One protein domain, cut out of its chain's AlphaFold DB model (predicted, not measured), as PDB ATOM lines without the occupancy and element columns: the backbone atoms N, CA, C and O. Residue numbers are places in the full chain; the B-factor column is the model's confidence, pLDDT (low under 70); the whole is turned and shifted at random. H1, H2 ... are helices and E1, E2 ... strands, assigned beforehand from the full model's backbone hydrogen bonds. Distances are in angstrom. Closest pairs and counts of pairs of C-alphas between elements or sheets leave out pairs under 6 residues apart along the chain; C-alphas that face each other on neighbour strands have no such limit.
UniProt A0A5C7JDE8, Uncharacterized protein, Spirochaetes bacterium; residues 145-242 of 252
ATOM      1  N   PHE A 145     182.363 214.472 142.250       96.56
ATOM      2  CA  PHE A 145     181.868 215.309 141.158       96.56
ATOM      3  C   PHE A 145     180.821 214.596 140.298       96.56
ATOM      4  O   PHE A 145     179.918 215.257 139.786       96.56
ATOM      5  N   ASP A 146     180.872 213.264 140.205       97.50
ATOM      6  CA  ASP A 146     179.880 212.484 139.460       97.50
ATOM      7  C   ASP A 146     178.500 212.492 140.130       97.50
ATOM      8  O   ASP A 146     177.478 212.340 139.460       97.50
ATOM      9  N   TYR A 147     178.456 212.716 141.443       98.19
ATOM     10  CA  TYR A 147     177.229 212.775 142.236       98.19
ATOM     11  C   TYR A 147     176.641 214.189 142.300       98.19
ATOM     12  O   TYR A 147     175.514 214.374 142.764       98.19
ATOM     13  N   CYS A 148     177.374 215.198 141.829       98.00
ATOM     14  CA  CYS A 148     176.958 216.588 141.932       98.00
ATOM     15  C   CYS A 148     175.942 216.972 140.847       98.00
ATOM     16  O   CYS A 148     176.135 216.701 139.667       98.00
ATOM     17  N   GLY A 149     174.894 217.693 141.234       97.44
ATOM     18  CA  GLY A 149     173.995 218.430 140.357       97.44
ATOM     19  C   GLY A 149     174.373 219.907 140.274       97.44
ATOM     20  O   GLY A 149     174.798 220.511 141.260       97.44
ATOM     21  N   GLY A 150     174.212 220.504 139.093       96.50
ATOM     22  CA  GLY A 150     174.381 221.936 138.859       96.50
ATOM     23  C   GLY A 150     173.063 222.582 138.447       96.50
ATOM     24  O   GLY A 150     172.407 222.126 137.513       96.50
ATOM     25  N   VAL A 151     172.669 223.670 139.107       96.38
ATOM     26  CA  VAL A 151     171.442 224.396 138.761       96.38
ATOM     27  C   VAL A 151     171.646 225.905 138.828       96.38
ATOM     28  O   VAL A 151     172.324 226.428 139.708       96.38
ATOM     29  N   LYS A 152     171.031 226.627 137.889       96.00
ATOM     30  CA  LYS A 152     170.981 228.090 137.874       96.00
ATOM     31  C   LYS A 152     169.532 228.550 137.846       96.00
ATOM     32  O   LYS A 152     168.760 228.100 137.001       96.00
ATOM     33  N   ILE A 153     169.175 229.465 138.738       96.00
ATOM     34  CA  ILE A 153     167.842 230.064 138.789       96.00
ATOM     35  C   ILE A 153     167.800 231.388 138.019       96.00
ATOM     36  O   ILE A 153     168.811 232.086 137.892       96.00
ATOM     37  N   LYS A 154     166.636 231.714 137.455       93.56
ATOM     38  CA  LYS A 154     166.392 232.908 136.631       93.56
ATOM     39  C   LYS A 154     165.040 233.535 136.994       93.56
ATOM     40  O   LYS A 154     164.183 232.862 137.561       93.56
ATOM     41  N   GLY A 155     164.855 234.799 136.610       93.38
ATOM     42  CA  GLY A 155     163.601 235.535 136.786       93.38
ATOM     43  C   GLY A 155     163.283 235.863 138.247       93.38
ATOM     44  O   GLY A 155     164.186 236.118 139.054       93.38
ATOM     45  N   ASP A 156     161.994 235.821 138.571       95.19
ATOM     46  CA  ASP A 156     161.440 236.170 139.886       95.19
ATOM     47  C   ASP A 156     161.481 235.023 140.897       95.19
ATOM     48  O   ASP A 156     160.766 235.030 141.892       95.19
ATOM     49  N   TRP A 157     162.356 234.046 140.670       96.75
ATOM     50  CA  TRP A 157     162.596 232.945 141.589       96.75
ATOM     51  C   TRP A 157     163.932 233.115 142.312       96.75
ATOM     52  O   TRP A 157     164.914 233.606 141.745       96.75
ATOM     53  N   GLU A 158     163.984 232.665 143.557       96.94
ATOM     54  CA  GLU A 158     165.202 232.563 144.356       96.94
ATOM     55  C   GLU A 158     165.337 231.179 144.986       96.94
ATOM     56  O   GLU A 158     164.348 230.488 145.230       96.94
ATOM     57  N   PHE A 159     166.579 230.750 145.202       97.94
ATOM     58  CA  PHE A 159     166.825 229.527 145.946       97.94
ATOM     59  C   PHE A 159     166.772 229.820 147.436       97.94
ATOM     60  O   PHE A 159     167.369 230.790 147.902       97.94
ATOM     61  N   GLN A 160     166.112 228.945 148.180       96.88
ATOM     62  CA  GLN A 160     166.153 228.931 149.634       96.88
ATOM     63  C   GLN A 160     166.477 227.513 150.099       96.88
ATOM     64  O   GLN A 160     166.059 226.537 149.472       96.88
ATOM     65  N   GLN A 161     167.222 227.392 151.192       96.69
ATOM     66  CA  GLN A 161     167.373 226.134 151.912       96.69
ATOM     67  C   GLN A 161     166.471 226.115 153.136       96.69
ATOM     68  O   GLN A 161     166.334 227.120 153.832       96.69
ATOM     69  N   ILE A 162     165.887 224.953 153.395       96.00
ATOM     70  CA  ILE A 162     165.081 224.649 154.567       96.00
ATOM     71  C   ILE A 162     165.844 223.599 155.371       96.00
ATOM     72  O   ILE A 162     165.989 222.456 154.933       96.00
ATOM     73  N   CYS A 163     166.342 223.995 156.535       94.56
ATOM     74  CA  CYS A 163     167.099 223.138 157.442       94.56
ATOM     75  C   CYS A 163     166.327 222.968 158.755       94.56
ATOM     76  O   CYS A 163     165.609 223.875 159.177       94.56
ATOM     77  N   VAL A 164     166.510 221.835 159.431       89.69
ATOM     78  CA  VAL A 164     166.039 221.659 160.811       89.69
ATOM     79  C   VAL A 164     167.215 221.928 161.744       89.69
ATOM     80  O   VAL A 164     168.213 221.215 161.697       89.69
ATOM     81  N   SER A 165     167.107 222.960 162.580       86.38
ATOM     82  CA  SER A 165     168.113 223.309 163.589       86.38
ATOM     83  C   SER A 165     167.421 223.588 164.915       86.38
ATOM     84  O   SER A 165     166.439 224.323 164.951       86.38
ATOM     85  N   ASN A 166     167.890 222.976 166.006       84.50
ATOM     86  CA  ASN A 166     167.299 223.115 167.346       84.50
ATOM     87  C   ASN A 166     165.773 222.879 167.381       84.50
ATOM     88  O   ASN A 166     165.040 223.623 168.026       84.50
ATOM     89  N   GLN A 167     165.291 221.853 166.664       85.88
ATOM     90  CA  GLN A 167     163.859 221.524 166.510       85.88
ATOM     91  C   GLN A 167     163.015 222.632 165.843       85.88
ATOM     92  O   GLN A 167     161.788 222.585 165.875       85.88
ATOM     93  N   GLN A 168     163.659 223.608 165.199       90.06
ATOM     94  CA  GLN A 168     163.012 224.682 164.456       90.06
ATOM     95  C   GLN A 168     163.365 224.605 162.971       90.06
ATOM     96  O   GLN A 168     164.468 224.212 162.582       90.06
ATOM     97  N   ILE A 169     162.405 224.989 162.133       91.12
ATOM     98  CA  ILE A 169     162.601 225.093 160.690       91.12
ATOM     99  C   ILE A 169     163.254 226.441 160.397       91.12
ATOM    100  O   ILE A 169     162.653 227.491 160.621       91.12
ATOM    101  N   VAL A 170     164.469 226.405 159.860       93.69
ATOM    102  CA  VAL A 170     165.211 227.592 159.439       93.69
ATOM    103  C   VAL A 170     165.187 227.668 157.918       93.69
ATOM    104  O   VAL A 170     165.629 226.740 157.239       93.69
ATOM    105  N   LYS A 171     164.681 228.787 157.388       94.44
ATOM    106  CA  LYS A 171     164.741 229.122 155.961       94.44
ATOM    107  C   LYS A 171     165.828 230.167 155.728       94.44
ATOM    108  O   LYS A 171     165.828 231.201 156.390       94.44
ATOM    109  N   ALA A 172     166.735 229.910 154.789       94.88
ATOM    110  CA  ALA A 172     167.799 230.847 154.429       94.88
ATOM    111  C   ALA A 172     167.936 230.979 152.902       94.88
ATOM    112  O   ALA A 172     167.889 229.959 152.207       94.88
ATOM    113  N   PRO A 173     168.120 232.198 152.364       96.38
ATOM    114  CA  PRO A 173     168.334 232.401 150.936       96.38
ATOM    115  C   PRO A 173     169.693 231.845 150.488       96.38
ATOM    116  O   PRO A 173     170.660 231.828 151.248       96.38
ATOM    117  N   LEU A 174     169.770 231.418 149.229       97.44
ATOM    118  CA  LEU A 174     170.971 230.895 148.583       97.44
ATOM    119  C   LEU A 174     171.330 231.704 147.329       97.44
ATOM    120  O   LEU A 174     170.512 232.419 146.749       97.44
ATOM    121  N   GLN A 175     172.571 231.554 146.867       96.62
ATOM    122  CA  GLN A 175     173.038 232.170 145.624       96.62
ATOM    123  C   GLN A 175     172.328 231.614 144.372       96.62
ATOM    124  O   GLN A 175     171.760 230.525 144.381       96.62
ATOM    125  N   LYS A 176     172.398 232.345 143.249       96.69
ATOM    126  CA  LYS A 176     171.656 232.010 142.012       96.69
ATOM    127  C   LYS A 176     172.128 230.744 141.293       96.69
ATOM    128  O   LYS A 176     171.356 230.172 140.521       96.69
ATOM    129  N   THR A 177     173.383 230.351 141.486       96.88
ATOM    130  CA  THR A 177     173.979 229.166 140.863       96.88
ATOM    131  C   THR A 177     174.441 228.234 141.961       96.88
ATOM    132  O   THR A 177     175.243 228.632 142.800       96.88
ATOM    133  N   LEU A 178     173.945 227.004 141.951       97.50
ATOM    134  CA  LEU A 178     174.246 226.010 142.964       97.50
ATOM    135  C   LEU A 178     174.902 224.790 142.331       97.50
ATOM    136  O   LEU A 178     174.463 224.311 141.284       97.50
ATOM    137  N   ARG A 179     175.914 224.273 143.017       97.69
ATOM    138  CA  ARG A 179     176.351 222.887 142.947       97.69
ATOM    139  C   ARG A 179     175.961 222.218 144.257       97.69
ATOM    140  O   ARG A 179     176.140 222.804 145.323       97.69
ATOM    141  N   TYR A 180     175.396 221.027 144.172       97.94
ATOM    142  CA  TYR A 180     174.922 220.264 145.322       97.94
ATOM    143  C   TYR A 180     174.991 218.771 145.016       97.94
ATOM    144  O   TYR A 180     175.110 218.398 143.856       97.94
ATOM    145  N   TYR A 181     174.880 217.919 146.022       98.31
ATOM    146  CA  TYR A 181     174.663 216.480 145.854       98.31
ATOM    147  C   TYR A 181     173.567 216.012 146.812       98.31
ATOM    148  O   TYR A 181     173.125 216.780 147.673       98.31
ATOM    149  N   ILE A 182     173.082 214.787 146.613       98.38
ATOM    150  CA  ILE A 182     172.045 214.183 147.446       98.38
ATOM    151  C   ILE A 182     172.704 213.380 148.552       98.38
ATOM    152  O   ILE A 182     173.599 212.572 148.308       98.38
ATOM    153  N   SER A 183     172.267 213.649 149.770       97.38
ATOM    154  CA  SER A 183     172.906 213.174 150.987       97.38
ATOM    155  C   SER A 183     171.870 212.717 152.000       97.38
ATOM    156  O   SER A 183     170.728 213.179 151.989       97.38
ATOM    157  N   GLU A 184     172.272 211.821 152.900       96.44
ATOM    158  CA  GLU A 184     171.400 211.302 153.961       96.44
ATOM    159  C   GLU A 184     171.017 212.399 154.966       96.44
ATOM    160  O   GLU A 184     170.007 212.323 155.668       96.44
ATOM    161  N   ARG A 185     171.842 213.449 155.029       92.31
ATOM    162  CA  ARG A 185     171.702 214.616 155.900       92.31
ATOM    163  C   ARG A 185     171.850 215.889 155.086       92.31
ATOM    164  O   ARG A 185     172.412 215.868 154.000       92.31
ATOM    165  N   GLY A 186     171.379 217.011 155.611       92.25
ATOM    166  CA  GLY A 186     171.529 218.312 154.964       92.25
ATOM    167  C   GLY A 186     170.238 219.106 155.021       92.25
ATOM    168  O   GLY A 186     169.460 218.983 155.969       92.25
ATOM    169  N   CYS A 187     170.003 219.917 153.995       96.19
ATOM    170  CA  CYS A 187     168.845 220.798 153.921       96.19
ATOM    171  C   CYS A 187     168.042 220.539 152.650       96.19
ATOM    172  O   CYS A 187     168.562 220.063 151.642       96.19
ATOM    173  N   LYS A 188     166.755 220.874 152.682       97.25
ATOM    174  CA  LYS A 188     165.927 220.844 151.481       97.25
ATOM    175  C   LYS A 188     166.134 222.129 150.698       97.25
ATOM    176  O   LYS A 188     165.922 223.206 151.245       97.25
ATOM    177  N   ILE A 189     166.495 222.041 149.424       97.94
ATOM    178  CA  ILE A 189     166.575 223.213 148.548       97.94
ATOM    179  C   ILE A 189     165.238 223.386 147.826       97.94
ATOM    180  O   ILE A 189     164.711 222.452 147.215       97.94
ATOM    181  N   ILE A 190     164.700 224.601 147.873       97.19
ATOM    182  CA  ILE A 190     163.479 225.002 147.176       97.19
ATOM    183  C   ILE A 190     163.736 226.222 146.289       97.19
ATOM    184  O   ILE A 190     164.677 226.987 146.494       97.19
ATOM    185  N   LYS A 191     162.873 226.405 145.293       97.12
ATOM    186  CA  LYS A 191     162.706 227.630 144.517       97.12
ATOM    187  C   LYS A 191     161.489 228.353 145.079       97.12
ATOM    188  O   LYS A 191     160.392 227.806 145.003       97.12
ATOM    189  N   ALA A 192     161.682 229.547 145.618       96.44
ATOM    190  CA  ALA A 192     160.610 230.410 146.091       96.44
ATOM    191  C   ALA A 192     160.388 231.546 145.087       96.44
ATOM    192  O   ALA A 192     161.352 232.144 144.599       96.44
ATOM    193  N   HIS A 193     159.135 231.825 144.741       96.56
ATOM    194  CA  HIS A 193     158.790 232.968 143.908       96.56
ATOM    195  C   HIS A 193     158.701 234.230 144.769       96.56
ATOM    196  O   HIS A 193     158.008 234.257 145.787       96.56
ATOM    197  N   LYS A 194     159.379 235.295 144.343       91.88
ATOM    198  CA  LYS A 194     159.604 236.507 145.145       91.88
ATOM    199  C   LYS A 194     158.340 237.304 145.458       91.88
ATOM    200  O   LYS A 194     158.354 238.090 146.397       91.88
ATOM    201  N   GLN A 195     157.283 237.154 144.657       92.06
ATOM    202  CA  GLN A 195     156.081 237.994 144.755       92.06
ATOM    203  C   GLN A 195     154.829 237.252 145.225       92.06
ATOM    204  O   GLN A 195     154.015 237.832 145.932       92.06
ATOM    205  N   ASP A 196     154.653 235.992 144.826       91.25
ATOM    206  CA  ASP A 196     153.394 235.252 145.034       91.25
ATOM    207  C   ASP A 196     153.528 234.099 146.042       91.25
ATOM    208  O   ASP A 196     152.549 233.416 146.330       91.25
ATOM    209  N   GLY A 197     154.730 233.884 146.589       86.12
ATOM    210  CA  GLY A 197     154.978 232.894 147.634       86.12
ATOM    211  C   GLY A 197     154.946 231.434 147.174       86.12
ATOM    212  O   GLY A 197     155.017 230.547 148.021       86.12
ATOM    213  N   ARG A 198     154.854 231.143 145.866       94.62
ATOM    214  CA  ARG A 198     154.938 229.757 145.374       94.62
ATOM    215  C   ARG A 198     156.294 229.140 145.707       94.62
ATOM    216  O   ARG A 198     157.335 229.742 145.450       94.62
ATOM    217  N   GLU A 199     156.274 227.899 146.185       95.75
ATOM    218  CA  GLU A 199     157.469 227.113 146.493       95.75
ATOM    219  C   GLU A 199     157.502 225.829 145.654       95.75
ATOM    220  O   GLU A 199     156.508 225.114 145.539       95.75
ATOM    221  N   ILE A 200     158.659 225.526 145.063       96.19
ATOM    222  CA  ILE A 200     158.898 224.305 144.286       96.19
ATOM    223  C   ILE A 200     160.163 223.641 144.819       96.19
ATOM    224  O   ILE A 200     161.215 224.273 144.875       96.19
ATOM    225  N   GLN A 201     160.099 222.362 145.184       96.69
ATOM    226  CA  GLN A 201     161.299 221.623 145.581       96.69
ATOM    227  C   GLN A 201     162.277 221.513 144.408       96.69
ATOM    228  O   GLN A 201     161.867 221.225 143.284       96.69
ATOM    229  N   LEU A 202     163.570 221.730 144.666       96.38
ATOM    230  CA  LEU A 202     164.594 221.537 143.642       96.38
ATOM    231  C   LEU A 202     164.656 220.067 143.219       96.38
ATOM    232  O   LEU A 202     164.550 219.776 142.032       96.38
ATOM    233  N   GLU A 203     164.740 219.167 144.199       96.25
ATOM    234  CA  GLU A 203     164.556 217.730 144.011       96.25
ATOM    235  C   GLU A 203     163.293 217.283 144.736       96.25
ATOM    236  O   GLU A 203     163.132 217.520 145.933       96.25
ATOM    237  N   SER A 204     162.374 216.649 144.015       94.00
ATOM    238  CA  SER A 204     161.070 216.260 144.562       94.00
ATOM    239  C   SER A 204     161.178 215.080 145.530       94.00
ATOM    240  O   SER A 204     161.932 214.143 145.288       94.00
ATOM    241  N   GLY A 205     160.382 215.088 146.599       94.06
ATOM    242  CA  GLY A 205     160.262 213.967 147.537       94.06
ATOM    243  C   GLY A 205     161.128 214.122 148.787       94.06
ATOM    244  O   GLY A 205     161.382 215.237 149.241       94.06
ATOM    245  N   LYS A 206     161.570 213.002 149.366       94.25
ATOM    246  CA  LYS A 206     162.285 212.969 150.658       94.25
ATOM    247  C   LYS A 206     163.756 213.399 150.597       94.25
ATOM    248  O   LYS A 206     164.377 213.575 151.634       94.25
ATOM    249  N   TRP A 207     164.309 213.542 149.396       97.31
ATOM    250  CA  TRP A 207     165.745 213.713 149.189       97.31
ATOM    251  C   TRP A 207     166.258 215.017 149.795       97.31
ATOM    252  O   TRP A 207     165.691 216.083 149.514       97.31
ATOM    253  N   MET A 208     167.328 214.925 150.579       97.00
ATOM    254  CA  MET A 208     168.029 216.064 151.171       97.00
ATOM    255  C   MET A 208     169.236 216.434 150.311       97.00
ATOM    256  O   MET A 208     169.759 215.605 149.572       97.00
ATOM    257  N   GLN A 209     169.629 217.705 150.340       97.94
ATOM    258  CA  GLN A 209     170.743 218.217 149.552       97.94
ATOM    259  C   GLN A 209     171.821 218.776 150.473       97.94
ATOM    260  O   GLN A 209     171.526 219.495 151.433       97.94
ATOM    261  N   GLN A 210     173.072 218.541 150.099       97.06
ATOM    262  CA  GLN A 210     174.218 219.251 150.641       97.06
ATOM    263  C   GLN A 210     174.778 220.182 149.567       97.06
ATOM    264  O   GLN A 210     174.995 219.781 148.421       97.06
ATOM    265  N   LEU A 211     175.004 221.447 149.925       97.12
ATOM    266  CA  LEU A 211     175.652 222.401 149.031       97.12
ATOM    267  C   LEU A 211     177.124 222.035 148.842       97.12
ATOM    268  O   LEU A 211     177.807 221.641 149.782       97.12
ATOM    269  N   PHE A 212     177.608 222.212 147.619       96.88
ATOM    270  CA  PHE A 212     178.975 221.889 147.218       96.88
ATOM    271  C   PHE A 212     179.516 222.917 146.218       96.88
ATOM    272  O   PHE A 212     180.133 222.595 145.205       96.88
ATOM    273  N   ASN A 213     179.203 224.190 146.470       95.88
ATOM    274  CA  ASN A 213     179.642 225.315 145.640       95.88
ATOM    275  C   ASN A 213     181.156 225.527 145.710       95.88
ATOM    276  O   ASN A 213     181.769 225.918 144.719       95.88
ATOM    277  N   VAL A 214     181.729 225.269 146.884       95.25
ATOM    278  CA  VAL A 214     183.165 225.244 147.140       95.25
ATOM    279  C   VAL A 214     183.545 223.782 147.320       95.25
ATOM    280  O   VAL A 214     182.837 223.042 148.002       95.25
ATOM    281  N   PHE A 215     184.608 223.354 146.643       95.31
ATOM    282  CA  PHE A 215     185.112 221.997 146.800       95.31
ATOM    283  C   PHE A 215     185.721 221.838 148.191       95.31
ATOM    284  O   PHE A 215     186.553 222.644 148.602       95.31
ATOM    285  N   GLU A 216     185.314 220.777 148.874       92.94
ATOM    286  CA  GLU A 216     185.868 220.360 150.154       92.94
ATOM    287  C   GLU A 216     186.305 218.904 150.021       92.94
ATOM    288  O   GLU A 216     185.479 218.025 149.749       92.94
ATOM    289  N   GLU A 217     187.605 218.661 150.174       95.00
ATOM    290  CA  GLU A 217     188.168 217.316 150.213       95.00
ATOM    291  C   GLU A 217     187.956 216.719 151.602       95.00
ATOM    292  O   GLU A 217     188.319 217.319 152.615       95.00
ATOM    293  N   LYS A 218     187.346 215.537 151.651       95.31
ATOM    294  CA  LYS A 218     187.116 214.793 152.888       95.31
ATOM    295  C   LYS A 218     187.043 213.292 152.604       95.31
ATOM    296  O   LYS A 218     186.815 212.907 151.452       95.31
ATOM    297  N   PRO A 219     187.232 212.433 153.623       96.88
ATOM    298  CA  PRO A 219     187.010 211.000 153.485       96.88
ATOM    299  C   PRO A 219     185.643 210.702 152.860       96.88
ATOM    300  O   PRO A 219     184.659 211.363 153.188       96.88
ATOM    301  N   TRP A 220     185.562 209.681 151.995       96.31
ATOM    302  CA  TRP A 220     184.337 209.373 151.238       96.31
ATOM    303  C   TRP A 220     183.084 209.294 152.115       96.31
ATOM    304  O   TRP A 220     182.043 209.859 151.791       96.31
ATOM    305  N   LYS A 221     183.224 208.620 153.259       95.94
ATOM    306  CA  LYS A 221     182.158 208.434 154.242       95.94
ATOM    307  C   LYS A 221     181.555 209.762 154.708       95.94
ATOM    308  O   LYS A 221     180.350 209.833 154.881       95.94
ATOM    309  N   ASP A 222     182.364 210.808 154.842       96.38
ATOM    310  CA  ASP A 222     181.939 212.096 155.389       96.38
ATOM    311  C   ASP A 222     181.180 212.947 154.361       96.38
ATOM    312  O   ASP A 222     180.635 213.998 154.709       96.38
ATOM    313  N   TYR A 223     181.134 212.537 153.085       96.75
ATOM    314  CA  TYR A 223     180.176 213.103 152.135       96.75
ATOM    315  C   TYR A 223     178.737 212.685 152.454       96.75
ATOM    316  O   TYR A 223     177.841 213.402 152.032       96.75
ATOM    317  N   ASP A 224     178.493 211.610 153.217       96.56
ATOM    318  CA  ASP A 224     177.142 211.145 153.574       96.56
ATOM    319  C   ASP A 224     176.210 211.049 152.339       96.56
ATOM    320  O   ASP A 224     175.049 211.463 152.390       96.56
ATOM    321  N   ILE A 225     176.724 210.574 151.195       97.75
ATOM    322  CA  ILE A 225     175.947 210.471 149.948       97.75
ATOM    323  C   ILE A 225     174.807 209.470 150.140       97.75
ATOM    324  O   ILE A 225     175.038 208.323 150.512       97.75
ATOM    325  N   ASP A 226     173.584 209.878 149.806       97.88
ATOM    326  CA  ASP A 226     172.440 208.968 149.784       97.88
ATOM    327  C   ASP A 226     172.416 208.237 148.435       97.88
ATOM    328  O   ASP A 226     171.799 208.682 147.460       97.88
ATOM    329  N   GLU A 227     173.128 207.109 148.372       97.44
ATOM    330  CA  GLU A 227     173.222 206.258 147.178       97.44
ATOM    331  C   GLU A 227     171.838 205.770 146.700       97.44
ATOM    332  O   GLU A 227     171.652 205.529 145.505       97.44
ATOM    333  N   SER A 228     170.824 205.708 147.579       97.75
ATOM    334  CA  SER A 228     169.482 205.232 147.217       97.75
ATOM    335  C   SER A 228     168.762 206.158 146.232       97.75
ATOM    336  O   SER A 228     168.016 205.675 145.375       97.75
ATOM    337  N   TYR A 229     169.033 207.468 146.277       98.00
ATOM    338  CA  TYR A 229     168.548 208.417 145.269       98.00
ATOM    339  C   TYR A 229     169.070 208.065 143.877       98.00
ATOM    340  O   TYR A 229     168.316 208.011 142.903       98.00
ATOM    341  N   TYR A 230     170.378 207.838 143.784       98.25
ATOM    342  CA  TYR A 230     171.053 207.592 142.518       98.25
ATOM    343  C   TYR A 230     170.678 206.219 141.961       98.25
ATOM    344  O   TYR A 230     170.368 206.121 140.775       98.25
ATOM    345  N   LEU A 231     170.595 205.192 142.816       98.38
ATOM    346  CA  LEU A 231     170.090 203.870 142.440       98.38
ATOM    347  C   LEU A 231     168.663 203.939 141.896       98.38
ATOM    348  O   LEU A 231     168.397 203.358 140.845       98.38
ATOM    349  N   ASP A 232     167.753 204.676 142.545       97.50
ATOM    350  CA  ASP A 232     166.382 204.824 142.042       97.50
ATOM    351  C   ASP A 232     166.361 205.457 140.644       97.50
ATOM    352  O   ASP A 232     165.682 204.956 139.744       97.50
ATOM    353  N   LYS A 233     167.161 206.509 140.418       97.06
ATOM    354  CA  LYS A 233     167.292 207.139 139.095       97.06
ATOM    355  C   LYS A 233     167.839 206.166 138.052       97.06
ATOM    356  O   LYS A 233     167.260 206.067 136.973       97.06
ATOM    357  N   ILE A 234     168.909 205.436 138.370       98.12
ATOM    358  CA  ILE A 234     169.538 204.473 137.454       98.12
ATOM    359  C   ILE A 234     168.554 203.360 137.101       98.12
ATOM    360  O   ILE A 234     168.298 203.111 135.925       98.12
ATOM    361  N   TYR A 235     167.932 202.733 138.096       97.75
ATOM    362  CA  TYR A 235     166.987 201.650 137.851       97.75
ATOM    363  C   TYR A 235     165.711 202.109 137.162       97.75
ATOM    364  O   TYR A 235     165.136 201.356 136.376       97.75
ATOM    365  N   LYS A 236     165.256 203.338 137.418       95.44
ATOM    366  CA  LYS A 236     164.164 203.931 136.647       95.44
ATOM    367  C   LYS A 236     164.527 203.999 135.168       95.44
ATOM    368  O   LYS A 236     163.702 203.619 134.346       95.44
ATOM    369  N   GLU A 237     165.746 204.415 134.836       95.50
ATOM    370  CA  GLU A 237     166.199 204.439 133.446       95.50
ATOM    371  C   GLU A 237     166.351 203.042 132.847       95.50
ATOM    372  O   GLU A 237     165.844 202.802 131.754       95.50
ATOM    373  N   ILE A 238     166.941 202.092 133.579       95.94
ATOM    374  CA  ILE A 238     167.038 200.692 133.136       95.94
ATOM    375  C   ILE A 238     165.648 200.132 132.807       95.94
ATOM    376  O   ILE A 238     165.458 199.568 131.734       95.94
ATOM    377  N   ARG A 239     164.657 200.334 133.686       94.44
ATOM    378  CA  ARG A 239     163.272 199.878 133.471       94.44
ATOM    379  C   ARG A 239     162.587 200.544 132.279       94.44
ATOM    380  O   ARG A 239     161.720 199.925 131.680       94.44
ATOM    381  N   ASN A 240     162.931 201.793 131.972       91.75
ATOM    382  CA  ASN A 240     162.368 202.502 130.822       91.75
ATOM    383  C   ASN A 240     162.960 202.013 129.493       91.75
ATOM    384  O   ASN A 240     162.306 202.124 128.463       91.75
ATOM    385  N   ILE A 241     164.205 201.530 129.513       91.94
ATOM    386  CA  ILE A 241     164.932 201.062 128.326       91.94
ATOM    387  C   ILE A 241     164.637 199.588 128.059       91.94
ATOM    388  O   ILE A 241     164.413 199.189 126.918       91.94
ATOM    389  N   LEU A 242     164.668 198.763 129.105       88.31
ATOM    390  CA  LEU A 242     164.376 197.348 128.969       88.31
ATOM    391  C   LEU A 242     162.889 197.161 128.650       88.31
ATOM    392  O   LEU A 242     162.040 197.789 129.286       88.31
TER     393      LEU A 242
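This is residues 145 to 242 of the 252 residues of an uncharacterized protein of Spirochaetes bacterium (UniProt A0A5C7JDE8). The body is a small sandwich of two strongly twisted sheets, E3 E2 E5 E6 and E1 E4 E7, with the chain changing from one sheet to the other four times. The long helix H2 starts beside the smaller sheet and leads away as an arm, residues 231 to 242 sticking out, while the short H1 lies in the loop stretch before it. The printed part has 98 residues, with seven named strands followed by two named helices, E1 to E7, then H1 and H2; both sheets are antiparallel, and the class is mixed, helices and strands. The whole is only just compact, close to loose, with a radius of gyration of the C-alphas of 14.7 A, and spans 44 by 34 by 26 A.

E1, residues 149 to 152, is the antiparallel neighbour of E4, residues 177 to 183; N 149 and O 180 are 2.7 A apart. E4 pairs with E1 over residues 177 to 180 and, staggered, over 180 to 183 with E7, residues 208 to 211, where N 181 and O 210 are 3.0 A apart. In the other sheet E2, residues 157 to 165, and E3, residues 168 to 174, form a hairpin, with N 161 and O 172 at 2.8 A. E2 also neighbours E5, residues 188 to 193, with N 162 and O 188 at 2.8 A. E5 and E6, residues 199 to 201, form a second hairpin, with N 191 and O 200 at 2.7 A. The two sheets are face to face, 10.2 A centre to centre where they face each other, their strands at 32 degrees. The closest C-alphas of E5 and E7, those of Lys 188 and Met 208, are 5.2 A apart. H1, residues 220 to 223, is not on the sheet E1 E4 E7, but only just, with 4 pairs of C-alphas within 10 A. H2, residues 227 to 241, only grazes that sheet with residues 227 to 230; its closest C-alphas to E4 are those of Tyr 229 and Ile 182, 7.1 A. Every O i to N i+4 pair in H2 is within hydrogen-bond range; H1 is too short for such a pair.

E1 begins at C-alpha 149, (173.995, 218.430, 140.357). E2 is 24.6 A long, E4 19.0 A, E3 18.8 A and E5 16.0 A. H2 runs 21.2 A to C-alpha 241 at (164.932, 201.062, 128.326).

The C-alphas farthest apart, those of Asn 166 and Leu 242, are 46.3 A apart. The printed part has no cut and no long link. Mean pLDDT of the printed part is 95.4, and no printed residue is under 70.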